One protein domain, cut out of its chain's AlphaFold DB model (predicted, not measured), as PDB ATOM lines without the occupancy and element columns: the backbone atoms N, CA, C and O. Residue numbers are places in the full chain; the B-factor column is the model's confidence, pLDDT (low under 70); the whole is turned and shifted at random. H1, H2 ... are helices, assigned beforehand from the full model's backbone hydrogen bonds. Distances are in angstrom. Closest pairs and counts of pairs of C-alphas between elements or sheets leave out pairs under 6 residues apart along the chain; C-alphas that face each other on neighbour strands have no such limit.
ATOM      1  N   TYR A 145     149.457 148.705 123.684       87.00
ATOM      2  CA  TYR A 145     148.569 147.749 124.325       87.00
ATOM      3  C   TYR A 145     148.599 146.367 123.659       87.00
ATOM      4  O   TYR A 145     148.767 145.358 124.335       87.00
ATOM      5  N   GLU A 146     148.481 146.296 122.332       86.12
ATOM      6  CA  GLU A 146     148.587 145.034 121.588       86.12
ATOM      7  C   GLU A 146     149.974 144.397 121.719       86.12
ATOM      8  O   GLU A 146     150.064 143.175 121.830       86.12
ATOM      9  N   ALA A 147     151.041 145.201 121.747       85.50
ATOM     10  CA  ALA A 147     152.402 144.714 121.958       85.50
ATOM     11  C   ALA A 147     152.542 143.973 123.297       85.50
ATOM     12  O   ALA A 147     153.090 142.875 123.312       85.50
ATOM     13  N   LEU A 148     151.954 144.501 124.380       91.88
ATOM     14  CA  LEU A 148     151.938 143.824 125.684       91.88
ATOM     15  C   LEU A 148     151.242 142.460 125.628       91.88
ATOM     16  O   LEU A 148     151.703 141.496 126.233       91.88
ATOM     17  N   TRP A 149     150.131 142.353 124.892       94.75
ATOM     18  CA  TRP A 149     149.439 141.073 124.723       94.75
ATOM     19  C   TRP A 149     150.278 140.064 123.932       94.75
ATOM     20  O   TRP A 149     150.270 138.883 124.270       94.75
ATOM     21  N   HIS A 150     151.005 140.512 122.902       89.56
ATOM     22  CA  HIS A 150     151.938 139.657 122.160       89.56
ATOM     23  C   HIS A 150     153.110 139.195 123.022       89.56
ATOM     24  O   HIS A 150     153.410 138.006 123.019       89.56
ATOM     25  N   GLU A 151     153.721 140.102 123.784       89.75
ATOM     26  CA  GLU A 151     154.774 139.783 124.753       89.75
ATOM     27  C   GLU A 151     154.283 138.727 125.749       89.75
ATOM     28  O   GLU A 151     154.912 137.686 125.917       89.75
ATOM     29  N   LEU A 152     153.096 138.923 126.328       94.81
ATOM     30  CA  LEU A 152     152.500 137.958 127.246       94.81
ATOM     31  C   LEU A 152     152.255 136.585 126.591       94.81
ATOM     32  O   LEU A 152     152.507 135.551 127.209       94.81
ATOM     33  N   ALA A 153     151.754 136.551 125.354       94.75
ATOM     34  CA  ALA A 153     151.515 135.300 124.634       94.75
ATOM     35  C   ALA A 153     152.818 134.567 124.277       94.75
ATOM     36  O   ALA A 153     152.848 133.332 124.318       94.75
ATOM     37  N   PHE A 154     153.877 135.311 123.954       90.94
ATOM     38  CA  PHE A 154     155.218 134.780 123.725       90.94
ATOM     39  C   PHE A 154     155.782 134.165 125.011       90.94
ATOM     40  O   PHE A 154     156.072 132.975 125.026       90.94
ATOM     41  N   LEU A 155     155.803 134.910 126.121       91.25
ATOM     42  CA  LEU A 155     156.294 134.426 127.422       91.25
ATOM     43  C   LEU A 155     155.520 133.205 127.935       91.25
ATOM     44  O   LEU A 155     156.102 132.286 128.503       91.25
ATOM     45  N   TYR A 156     154.208 133.159 127.692       94.31
ATOM     46  CA  TYR A 156     153.397 131.977 127.982       94.31
ATOM     47  C   TYR A 156     153.814 130.762 127.138       94.31
ATOM     48  O   TYR A 156     153.772 129.629 127.619       94.31
ATOM     49  N   THR A 157     154.181 130.971 125.872       93.19
ATOM     50  CA  THR A 157     154.598 129.893 124.960       93.19
ATOM     51  C   THR A 157     155.973 129.353 125.343       93.19
ATOM     52  O   THR A 157     156.118 128.137 125.444       93.19
ATOM     53  N   GLU A 158     156.905 130.247 125.678       90.25
ATOM     54  CA  GLU A 158     158.269 129.940 126.138       90.25
ATOM     55  C   GLU A 158     158.351 129.448 127.596       90.25
ATOM     56  O   GLU A 158     159.444 129.227 128.112       90.25
ATOM     57  N   ASP A 159     157.202 129.286 128.263       90.12
ATOM     58  CA  ASP A 159     157.088 128.813 129.648       90.12
ATOM     59  C   ASP A 159     157.923 129.642 130.645       90.12
ATOM     60  O   ASP A 159     158.700 129.116 131.437       90.12
ATOM     61  N   LYS A 160     157.754 130.973 130.583       88.25
ATOM     62  CA  LYS A 160     158.415 131.979 131.440       88.25
ATOM     63  C   LYS A 160     157.433 132.664 132.405       88.25
ATOM     64  O   LYS A 160     157.177 133.867 132.261       88.25
ATOM     65  N   PRO A 161     156.805 131.932 133.348       88.62
ATOM     66  CA  PRO A 161     155.772 132.467 134.242       88.62
ATOM     67  C   PRO A 161     156.223 133.686 135.061       88.62
ATOM     68  O   PRO A 161     155.448 134.623 135.255       88.62
ATOM     69  N   GLU A 162     157.482 133.722 135.486       84.00
ATOM     70  CA  GLU A 162     158.105 134.818 136.229       84.00
ATOM     71  C   GLU A 162     158.109 136.140 135.449       84.00
ATOM     72  O   GLU A 162     157.869 137.208 136.014       84.00
ATOM     73  N   MET A 163     158.288 136.070 134.127       85.94
ATOM     74  CA  MET A 163     158.327 137.244 133.254       85.94
ATOM     75  C   MET A 163     156.926 137.720 132.848       85.94
ATOM     76  O   MET A 163     156.763 138.870 132.443       85.94
ATOM     77  N   MET A 164     155.892 136.875 132.970       91.69
ATOM     78  CA  MET A 164     154.523 137.206 132.550       91.69
ATOM     79  C   MET A 164     153.881 138.315 133.397       91.69
ATOM     80  O   MET A 164     152.994 139.015 132.910       91.69
ATOM     81  N   LEU A 165     154.301 138.505 134.652       90.56
ATOM     82  CA  LEU A 165     153.637 139.440 135.570       90.56
ATOM     83  C   LEU A 165     153.705 140.899 135.103       90.56
ATOM     84  O   LEU A 165     152.716 141.626 135.201       90.56
ATOM     85  N   ASN A 166     154.852 141.322 134.574       87.38
ATOM     86  CA  ASN A 166     155.065 142.702 134.144       87.38
ATOM     87  C   ASN A 166     154.148 143.119 132.974       87.38
ATOM     88  O   ASN A 166     153.435 144.120 133.109       87.38
ATOM     89  N   PRO A 167     154.072 142.377 131.849       91.19
ATOM     90  CA  PRO A 167     153.126 142.712 130.792       91.19
ATOM     91  C   PRO A 167     151.670 142.596 131.261       91.19
ATOM     92  O   PRO A 167     150.859 143.443 130.886       91.19
ATOM     93  N   ILE A 168     151.328 141.636 132.133       94.88
ATOM     94  CA  ILE A 168     149.976 141.533 132.718       94.88
ATOM     95  C   ILE A 168     149.601 142.798 133.484       94.88
ATOM     96  O   ILE A 168     148.522 143.355 133.267       94.88
ATOM     97  N   ARG A 169     150.488 143.276 134.357       92.06
ATOM     98  CA  ARG A 169     150.270 144.501 135.124       92.06
ATOM     99  C   ARG A 169     149.984 145.680 134.198       92.06
ATOM    100  O   ARG A 169     148.957 146.335 134.355       92.06
ATOM    101  N   ARG A 170     150.835 145.896 133.190       91.38
ATOM    102  CA  ARG A 170     150.689 147.001 132.225       91.38
ATOM    103  C   ARG A 170     149.406 146.878 131.397       91.38
ATOM    104  O   ARG A 170     148.765 147.888 131.104       91.38
ATOM    105  N   ILE A 171     148.993 145.656 131.050       94.44
ATOM    106  CA  ILE A 171     147.707 145.379 130.389       94.44
ATOM    107  C   ILE A 171     146.540 145.806 131.282       94.44
ATOM    108  O   ILE A 171     145.603 146.448 130.803       94.44
ATOM    109  N   ILE A 172     146.573 145.446 132.565       92.62
ATOM    110  CA  ILE A 172     145.505 145.786 133.506       92.62
ATOM    111  C   ILE A 172     145.471 147.296 133.748       92.62
ATOM    112  O   ILE A 172     144.406 147.888 133.619       92.62
ATOM    113  N   GLU A 173     146.612 147.927 134.029       89.19
ATOM    114  CA  GLU A 173     146.715 149.379 134.238       89.19
ATOM    115  C   GLU A 173     146.158 150.151 133.038       89.19
ATOM    116  O   GLU A 173     145.290 151.008 133.199       89.19
ATOM    117  N   THR A 174     146.580 149.779 131.824       86.44
ATOM    118  CA  THR A 174     146.066 150.398 130.596       86.44
ATOM    119  C   THR A 174     144.552 150.205 130.487       86.44
ATOM    120  O   THR A 174     143.820 151.160 130.242       86.44
ATOM    121  N   TYR A 175     144.041 148.992 130.716       90.12
ATOM    122  CA  TYR A 175     142.603 148.726 130.646       90.12
ATOM    123  C   TYR A 175     141.801 149.546 131.667       90.12
ATOM    124  O   TYR A 175     140.765 150.112 131.319       90.12
ATOM    125  N   VAL A 176     142.286 149.631 132.907       89.19
ATOM    126  CA  VAL A 176     141.638 150.363 134.002       89.19
ATOM    127  C   VAL A 176     141.534 151.847 133.689       89.19
ATOM    128  O   VAL A 176     140.440 152.397 133.806       89.19
ATOM    129  N   VAL A 177     142.632 152.463 133.244       84.44
ATOM    130  CA  VAL A 177     142.672 153.890 132.892       84.44
ATOM    131  C   VAL A 177     141.703 154.192 131.751       84.44
ATOM    132  O   VAL A 177     140.876 155.089 131.871       84.44
ATOM    133  N   PHE A 178     141.735 153.407 130.671       80.81
ATOM    134  CA  PHE A 178     140.888 153.661 129.500       80.81
ATOM    135  C   PHE A 178     139.392 153.402 129.733       80.81
ATOM    136  O   PHE A 178     138.568 153.959 129.014       80.81
ATOM    137  N   ASN A 179     139.027 152.552 130.698       82.19
ATOM    138  CA  ASN A 179     137.630 152.164 130.940       82.19
ATOM    139  C   ASN A 179     137.065 152.695 132.270       82.19
ATOM    140  O   ASN A 179     135.930 152.359 132.608       82.19
ATOM    141  N   GLY A 180     137.834 153.476 133.039       82.38
ATOM    142  CA  GLY A 180     137.407 154.019 134.335       82.38
ATOM    143  C   GLY A 180     137.078 152.943 135.378       82.38
ATOM    144  O   GLY A 180     136.091 153.052 136.101       82.38
ATOM    145  N   LYS A 181     137.854 151.850 135.428       81.56
ATOM    146  CA  LYS A 181     137.587 150.674 136.285       81.56
ATOM    147  C   LYS A 181     138.469 150.656 137.537       81.56
ATOM    148  O   LYS A 181     139.257 149.733 137.722       81.56
ATOM    149  N   GLU A 182     138.347 151.658 138.402       76.06
ATOM    150  CA  GLU A 182     139.215 151.813 139.587       76.06
ATOM    151  C   GLU A 182     139.166 150.605 140.551       76.06
ATOM    152  O   GLU A 182     140.179 150.221 141.135       76.06
ATOM    153  N   ASP A 183     138.022 149.915 140.618       83.69
ATOM    154  CA  ASP A 183     137.789 148.729 141.457       83.69
ATOM    155  C   ASP A 183     138.097 147.383 140.766       83.69
ATOM    156  O   ASP A 183     137.586 146.334 141.171       83.69
ATOM    157  N   PHE A 184     138.942 147.358 139.732       88.50
ATOM    158  CA  PHE A 184     139.172 146.160 138.903       88.50
ATOM    159  C   PHE A 184     139.536 144.890 139.694       88.50
ATOM    160  O   PHE A 184     139.158 143.779 139.324       88.50
ATOM    161  N   TYR A 185     140.235 145.032 140.822       88.50
ATOM    162  CA  TYR A 185     140.658 143.907 141.662       88.50
ATOM    163  C   TYR A 185     139.691 143.541 142.797       88.50
ATOM    164  O   TYR A 185     140.024 142.673 143.605       88.50
ATOM    165  N   LYS A 186     138.505 144.159 142.888       85.69
ATOM    166  CA  LYS A 186     137.566 143.986 144.015       85.69
ATOM    167  C   LYS A 186     137.282 142.517 144.358       85.69
ATOM    168  O   LYS A 186     137.237 142.172 145.537       85.69
ATOM    169  N   ASN A 187     137.180 141.660 143.340       82.56
ATOM    170  CA  ASN A 187     136.874 140.231 143.479       82.56
ATOM    171  C   ASN A 187     138.109 139.303 143.410       82.56
ATOM    172  O   ASN A 187     137.967 138.092 143.548       82.56
ATOM    173  N   ASN A 188     139.324 139.841 143.218       84.50
ATOM    174  CA  ASN A 188     140.571 139.062 143.134       84.50
ATOM    175  C   ASN A 188     141.747 139.796 143.799       84.50
ATOM    176  O   ASN A 188     142.676 140.259 143.131       84.50
ATOM    177  N   LYS A 189     141.736 139.869 145.136       83.69
ATOM    178  CA  LYS A 189     142.852 140.444 145.909       83.69
ATOM    179  C   LYS A 189     144.162 139.674 145.709       83.69
ATOM    180  O   LYS A 189     145.209 140.300 145.588       83.69
ATOM    181  N   ASP A 190     144.098 138.353 145.570       81.75
ATOM    182  CA  ASP A 190     145.284 137.519 145.327       81.75
ATOM    183  C   ASP A 190     145.959 137.859 143.995       81.75
ATOM    184  O   ASP A 190     147.182 137.939 143.914       81.75
ATOM    185  N   ALA A 191     145.165 138.143 142.956       82.81
ATOM    186  CA  ALA A 191     145.686 138.594 141.670       82.81
ATOM    187  C   ALA A 191     146.319 139.985 141.765       82.81
ATOM    188  O   ALA A 191     147.366 140.221 141.168       82.81
ATOM    189  N   LYS A 192     145.731 140.890 142.562       85.38
ATOM    190  CA  LYS A 192     146.332 142.203 142.834       85.38
ATOM    191  C   LYS A 192     147.706 142.054 143.475       85.38
ATOM    192  O   LYS A 192     148.630 142.746 143.068       85.38
ATOM    193  N   ASN A 193     147.835 141.184 144.470       84.06
ATOM    194  CA  ASN A 193     149.103 140.985 145.163       84.06
ATOM    195  C   ASN A 193     150.149 140.390 144.218       84.06
ATOM    196  O   ASN A 193     151.235 140.950 144.110       84.06
ATOM    197  N   LEU A 194     149.781 139.344 143.472       82.69
ATOM    198  CA  LEU A 194     150.655 138.659 142.519       82.69
ATOM    199  C   LEU A 194     151.167 139.582 141.402       82.69
ATOM    200  O   LEU A 194     152.361 139.654 141.140       82.69
ATOM    201  N   PHE A 195     150.280 140.318 140.727       84.19
ATOM    202  CA  PHE A 195     150.685 141.161 139.594       84.19
ATOM    203  C   PHE A 195     151.454 142.422 140.019       84.19
ATOM    204  O   PHE A 195     152.061 143.081 139.176       84.19
ATOM    205  N   ASN A 196     151.474 142.745 141.318       80.44
ATOM    206  CA  ASN A 196     152.219 143.877 141.870       80.44
ATOM    207  C   ASN A 196     153.503 143.475 142.622       80.44
ATOM    208  O   ASN A 196     154.225 144.370 143.066       80.44
ATOM    209  N   THR A 197     153.830 142.180 142.743       64.62
ATOM    210  CA  THR A 197     154.980 141.685 143.531       64.62
ATOM    211  C   THR A 197     156.321 142.293 143.098       64.62
ATOM    212  O   THR A 197     157.155 142.576 143.950       64.62
ATOM    213  N   ASN A 198     156.486 142.633 141.814       55.75
ATOM    214  CA  ASN A 198     157.728 143.197 141.260       55.75
ATOM    215  C   ASN A 198     157.641 144.708 140.939       55.75
ATOM    216  O   ASN A 198     158.360 145.205 140.077       55.75
ATOM    217  N   SER A 199     156.755 145.459 141.611       52.69
ATOM    218  CA  SER A 199     156.623 146.926 141.437       52.69
ATOM    219  C   SER A 199     157.869 147.725 141.813       52.69
ATOM    220  O   SER A 199     158.054 148.843 141.338       52.69
ATOM    221  N   HIS A 200     158.658 147.195 142.748       48.28
ATOM    222  CA  HIS A 200     159.831 147.838 143.313       48.28
ATOM    223  C   HIS A 200     161.040 147.004 142.905       48.28
ATOM    224  O   HIS A 200     161.153 145.847 143.298       48.28
ATOM    225  N   TYR A 201     161.901 147.572 142.062       41.75
ATOM    226  CA  TYR A 201     163.121 146.929 141.590       41.75
ATOM    227  C   TYR A 201     164.050 146.680 142.789       41.75
ATOM    228  O   TYR A 201     164.702 147.606 143.268       41.75
ATOM    229  N   PHE A 202     164.081 145.448 143.297       43.56
ATOM    230  CA  PHE A 202     165.107 144.980 144.227       43.56
ATOM    231  C   PHE A 202     166.037 144.032 143.457       43.56
ATOM    232  O   PHE A 202     165.528 143.115 142.813       43.56
ATOM    233  N   PRO A 203     167.371 144.227 143.476       40.09
ATOM    234  CA  PRO A 203     168.288 143.527 142.569       40.09
ATOM    235  C   PRO A 203     168.485 142.033 142.861       40.09
ATOM    236  O   PRO A 203     169.246 141.394 142.147       40.09
ATOM    237  N   ASP A 204     167.877 141.494 143.921       41.66
ATOM    238  CA  ASP A 204     168.479 140.368 144.645       41.66
ATOM    239  C   ASP A 204     167.542 139.183 144.911       41.66
ATOM    240  O   ASP A 204     167.702 138.469 145.897       41.66
ATOM    241  N   LEU A 205     166.543 138.952 144.053       43.31
ATOM    242  CA  LEU A 205     165.715 137.744 144.128       43.31
ATOM    243  C   LEU A 205     165.354 137.230 142.726       43.31
ATOM    244  O   LEU A 205     164.240 137.422 142.246       43.31
ATOM    245  N   GLU A 206     166.256 136.446 142.130       46.84
ATOM    246  CA  GLU A 206     165.891 135.323 141.242       46.84
ATOM    247  C   GLU A 206     165.239 134.176 142.052       46.84
ATOM    248  O   GLU A 206     165.497 132.994 141.835       46.84
ATOM    249  N   ALA A 207     164.428 134.510 143.056       45.97
ATOM    250  CA  ALA A 207     163.651 133.532 143.791       45.97
ATOM    251  C   ALA A 207     162.324 133.324 143.064       45.97
ATOM    252  O   ALA A 207     161.672 134.280 142.639       45.97
ATOM    253  N   ASP A 208     161.917 132.065 142.952       50.03
ATOM    254  CA  ASP A 208     160.592 131.640 142.514       50.03
ATOM    255  C   ASP A 208     159.528 132.155 143.506       50.03
ATOM    256  O   ASP A 208     159.101 131.465 144.429       50.03
ATOM    257  N   LEU A 209     159.172 133.439 143.394       51.72
ATOM    258  CA  LEU A 209     158.331 134.143 144.369       51.72
ATOM    259  C   LEU A 209     156.835 133.839 144.207       51.72
ATOM    260  O   LEU A 209     156.040 134.226 145.062       51.72
ATOM    261  N   ASN A 210     156.432 133.151 143.134       58.91
ATOM    262  CA  ASN A 210     155.020 133.041 142.769       58.91
ATOM    263  C   ASN A 210     154.445 131.631 142.897       58.91
ATOM    264  O   ASN A 210     153.227 131.520 143.054       58.91
ATOM    265  N   GLY A 211     155.263 130.572 142.795       65.69
ATOM    266  CA  GLY A 211     154.828 129.168 142.903       65.69
ATOM    267  C   GLY A 211     153.685 128.764 141.956       65.69
ATOM    268  O   GLY A 211     153.013 127.762 142.190       65.69
ATOM    269  N   LYS A 212     153.407 129.573 140.926       81.31
ATOM    270  CA  LYS A 212     152.268 129.451 140.009       81.31
ATOM    271  C   LYS A 212     152.771 129.223 138.598       81.31
ATOM    272  O   LYS A 212     153.609 129.980 138.111       81.31
ATOM    273  N   GLY A 213     152.206 128.227 137.924       90.31
ATOM    274  CA  GLY A 213     152.533 127.951 136.531       90.31
ATOM    275  C   GLY A 213     151.948 128.999 135.582       90.31
ATOM    276  O   GLY A 213     151.040 129.763 135.927       90.31
ATOM    277  N   ARG A 214     152.416 128.990 134.330       92.50
ATOM    278  CA  ARG A 214     151.912 129.878 133.265       92.50
ATOM    279  C   ARG A 214     150.387 129.827 133.093       92.50
ATOM    280  O   ARG A 214     149.760 130.846 132.793       92.50
ATOM    281  N   ASP A 215     149.777 128.657 133.293       95.06
ATOM    282  CA  ASP A 215     148.333 128.457 133.165       95.06
ATOM    283  C   ASP A 215     147.564 129.079 134.327       95.06
ATOM    284  O   ASP A 215     146.550 129.738 134.094       95.06
ATOM    285  N   ASP A 216     148.076 128.962 135.553       93.31
ATOM    286  CA  ASP A 216     147.494 129.615 136.726       93.31
ATOM    287  C   ASP A 216     147.494 131.132 136.551       93.31
ATOM    288  O   ASP A 216     146.461 131.782 136.713       93.31
ATOM    289  N   ILE A 217     148.635 131.692 136.142       93.38
ATOM    290  CA  ILE A 217     148.812 133.130 135.912       93.38
ATOM    291  C   ILE A 217     147.836 133.633 134.838       93.38
ATOM    292  O   ILE A 217     147.119 134.618 135.041       93.38
ATOM    293  N   LYS A 218     147.750 132.933 133.703       95.94
ATOM    294  CA  LYS A 218     146.809 133.260 132.624       95.94
ATOM    295  C   LYS A 218     145.353 133.161 133.083       95.94
ATOM    296  O   LYS A 218     144.548 134.026 132.737       95.94
ATOM    297  N   ASN A 219     144.996 132.122 133.836       95.44
ATOM    298  CA  ASN A 219     143.633 131.924 134.328       95.44
ATOM    299  C   ASN A 219     143.245 132.991 135.355       95.44
ATOM    300  O   ASN A 219     142.116 133.478 135.320       95.44
ATOM    301  N   MET A 220     144.179 133.419 136.206       93.94
ATOM    302  CA  MET A 220     143.981 134.548 137.116       93.94
ATOM    303  C   MET A 220     143.733 135.846 136.346       93.94
ATOM    304  O   MET A 220     142.773 136.550 136.651       93.94
ATOM    305  N   LEU A 221     144.522 136.126 135.300       95.69
ATOM    306  CA  LEU A 221     144.269 137.276 134.429       95.69
ATOM    307  C   LEU A 221     142.882 137.191 133.782       95.69
ATOM    308  O   LEU A 221     142.122 138.161 133.818       95.69
ATOM    309  N   LYS A 222     142.532 136.033 133.206       96.62
ATOM    310  CA  LYS A 222     141.220 135.819 132.584       96.62
ATOM    311  C   LYS A 222     140.096 136.090 133.581       96.62
ATOM    312  O   LYS A 222     139.169 136.826 133.254       96.62
ATOM    313  N   LYS A 223     140.205 135.548 134.797       94.69
ATOM    314  CA  LYS A 223     139.226 135.737 135.869       94.69
ATOM    315  C   LYS A 223     139.069 137.212 136.240       94.69
ATOM    316  O   LYS A 223     137.942 137.677 136.337       94.69
ATOM    317  N   CYS A 224     140.161 137.974 136.351       93.94
ATOM    318  CA  CYS A 224     140.085 139.420 136.578       93.94
ATOM    319  C   CYS A 224     139.256 140.136 135.501       93.94
ATOM    320  O   CYS A 224     138.403 140.957 135.833       93.94
ATOM    321  N   PHE A 225     139.454 139.811 134.223       95.50
ATOM    322  CA  PHE A 225     138.638 140.377 133.146       95.50
ATOM    323  C   PHE A 225     137.179 139.897 133.205       95.50
ATOM    324  O   PHE A 225     136.273 140.718 133.066       95.50
ATOM    325  N   SER A 226     136.928 138.607 133.446       94.44
ATOM    326  CA  SER A 226     135.570 138.054 133.571       94.44
ATOM    327  C   SER A 226     134.783 138.691 134.719       94.44
ATOM    328  O   SER A 226     133.660 139.142 134.499       94.44
ATOM    329  N   ASP A 227     135.392 138.843 135.898       93.38
ATOM    330  CA  ASP A 227     134.768 139.450 137.084       93.38
ATOM    331  C   ASP A 227     134.395 140.931 136.876       93.38
ATOM    332  O   ASP A 227     133.582 141.479 137.619       93.38
ATOM    333  N   ASN A 228     134.960 141.574 135.847       92.25
ATOM    334  CA  ASN A 228     134.671 142.953 135.452       92.25
ATOM    335  C   ASN A 228     133.774 143.065 134.205       92.25
ATOM    336  O   ASN A 228     133.619 144.162 133.660       92.25
ATOM    337  N   GLY A 229     133.184 141.955 133.742       92.44
ATOM    338  CA  GLY A 229     132.334 141.910 132.545       92.44
ATOM    339  C   GLY A 229     133.106 142.032 131.227       92.44
ATOM    340  O   GLY A 229     132.526 142.340 130.190       92.44
ATOM    341  N   ALA A 230     134.418 141.799 131.252       94.38
ATOM    342  CA  ALA A 230     135.342 142.043 130.150       94.38
ATOM    343  C   ALA A 230     135.980 140.752 129.600       94.38
ATOM    344  O   ALA A 230     137.041 140.780 128.977       94.38
ATOM    345  N   GLU A 231     135.331 139.599 129.778       94.75
ATOM    346  CA  GLU A 231     135.832 138.316 129.261       94.75
ATOM    347  C   GLU A 231     136.012 138.324 127.732       94.75
ATOM    348  O   GLU A 231     136.995 137.799 127.205       94.75
ATOM    349  N   VAL A 232     135.091 138.966 127.006       94.38
ATOM    350  CA  VAL A 232     135.172 139.111 125.543       94.38
ATOM    351  C   VAL A 232     136.440 139.868 125.135       94.38
ATOM    352  O   VAL A 232     137.083 139.498 124.150       94.38
ATOM    353  N   HIS A 233     136.830 140.884 125.911       93.06
ATOM    354  CA  HIS A 233     138.061 141.647 125.701       93.06
ATOM    355  C   HIS A 233     139.291 140.750 125.843       93.06
ATOM    356  O   HIS A 233     140.080 140.651 124.901       93.06
ATOM    357  N   PHE A 234     139.403 140.020 126.959       96.75
ATOM    358  CA  PHE A 234     140.487 139.056 127.172       96.75
ATOM    359  C   PHE A 234     140.567 138.042 126.024       96.75
ATOM    360  O   PHE A 234     141.617 137.882 125.405       96.75
ATOM    361  N   ASN A 235     139.448 137.390 125.688       95.81
ATOM    362  CA  ASN A 235     139.417 136.340 124.670       95.81
ATOM    363  C   ASN A 235     139.840 136.863 123.289       95.81
ATOM    364  O   ASN A 235     140.587 136.191 122.575       95.81
ATOM    365  N   LYS A 236     139.393 138.068 122.914       93.00
ATOM    366  CA  LYS A 236     139.765 138.714 121.650       93.00
ATOM    367  C   LYS A 236     141.263 139.012 121.600       93.00
ATOM    368  O   LYS A 236     141.922 138.621 120.636       93.00
ATOM    369  N   HIS A 237     141.796 139.678 122.622       93.00
ATOM    370  CA  HIS A 237     143.202 140.075 122.650       93.00
ATOM    371  C   HIS A 237     144.139 138.869 122.769       93.00
ATOM    372  O   HIS A 237     145.089 138.775 121.996       93.00
ATOM    373  N   TRP A 238     143.821 137.892 123.621       95.31
ATOM    374  CA  TRP A 238     144.585 136.649 123.750       95.31
ATOM    375  C   TRP A 238     144.640 135.856 122.437       95.31
ATOM    376  O   TRP A 238     145.704 135.413 122.004       95.31
ATOM    377  N   LYS A 239     143.495 135.704 121.756       92.56
ATOM    378  CA  LYS A 239     143.422 135.010 120.461       92.56
ATOM    379  C   LYS A 239     144.248 135.717 119.388       92.56
ATOM    380  O   LYS A 239     144.918 135.047 118.607       92.56
ATOM    381  N   ASN A 240     144.191 137.046 119.334       85.75
ATOM    382  CA  ASN A 240     144.962 137.830 118.369       85.75
ATOM    383  C   ASN A 240     146.463 137.769 118.667       85.75
ATOM    384  O   ASN A 240     147.262 137.630 117.744       85.75
ATOM    385  N   ALA A 241     146.835 137.798 119.948       87.25
ATOM    386  CA  ALA A 241     148.220 137.730 120.386       87.25
ATOM    387  C   ALA A 241     148.926 136.451 119.910       87.25
ATOM    388  O   ALA A 241     150.043 136.522 119.407       87.25
ATOM    389  N   LYS A 242     148.234 135.304 119.981       82.31
ATOM    390  CA  LYS A 242     148.764 134.001 119.541       82.31
ATOM    391  C   LYS A 242     148.827 133.800 118.023       82.31
ATOM    392  O   LYS A 242     149.482 132.870 117.580       82.31
ATOM    393  N   LYS A 243     148.112 134.599 117.226       70.69
ATOM    394  CA  LYS A 243     148.058 134.434 115.760       70.69
ATOM    395  C   LYS A 243     149.209 135.106 115.013       70.69
ATOM    396  O   LYS A 243     149.453 134.744 113.870       70.69
ATOM    397  N   ASN A 244     149.857 136.091 115.634       52.16
ATOM    398  CA  ASN A 244     150.903 136.905 115.007       52.16
ATOM    399  C   ASN A 244     152.218 136.849 115.806       52.16
ATOM    400  O   ASN A 244     152.889 137.882 115.924       52.16
TER     401      ASN A 244
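This is residues 145 to 244 of the 245 residues of the protein "AAA_13 domain-containing protein" of Enterococcus malodoratus ATCC 43197 (UniProt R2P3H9). Two helical hairpins, H1 with H2 and H4 with H5, pack together so that H2 and H4 run side by side in the middle, with H1 and H5 over one side of them and the short H3 across the other side. The long link from H3 to H4 makes a loop, and its residues 200 to 205 stick out. The printed part has 100 residues, with five named helices in the order H1, H2, H3, H4, H5 and no named strand; its class is all helix. It is compact, with a radius of gyration of the C-alphas of 13.1 A and spans of 37 by 31 by 20 A.

Start at H1, residues 145 to 157, and go on to H2, residues 161 to 179: this hairpin has a shallow tilt of 24 degrees, opposite ways, and its closest C-alphas, Leu 148 and Pro 167, are 5.4 A apart. Next comes H3, residues 189 to 196, about perpendicular to H2, only just, at 73 degrees; it touches residues 165 to 169 of H2 alone, closest at the C-alphas of Leu 165 and Phe 195, 5.3 A. H4, residues 214 to 227, runs the same way as H2 at a shallow tilt of 15 degrees and touches it at residues 161 to 168 of H2 alone, with the C-alphas of Pro 161 and Arg 214 closest, 4.7 A. H3 and H4 only just touch, with 3 pairs of C-alphas within 8 A, the closest being Ala 191 and Met 220 at 6.3 A. H5, residues 231 to 243, forms a hairpin with H4, with the C-alphas of Phe 225 and Glu 231 closest, 5.2 A. With residues 237 to 242 alone H5 touches H1, closest at the C-alphas of His 150 and Ala 241, 4.5 A. H5 is apart from H2 and H3, and H1 is apart from H3. Every O i to N i+4 pair is within hydrogen-bond range in H1, H3 and H4, against 12 of 15 in H2 and 8 of 9 in H5.

Find C-alpha 145 at (148.569, 147.749, 124.325); from there H1 runs 18.9 A to C-alpha 157. H2, the longest, covers 27.0 A from C-alpha 161 at (155.772, 132.467, 134.242), and H3 covers 10.8 A. H4 spans 20.0 A and H5 18.6 A, ending at C-alpha 243 at (148.058, 134.434, 115.760).

Look to Asp 204 and Val 232 for the two C-alphas farthest apart, 38.4 A. The printed part has no cut, and the link from H3 to H4 is long, with 17 residues. The mean pLDDT of the printed part is 83.1, and it is under 70 at residues 197 to 211 and residue 244.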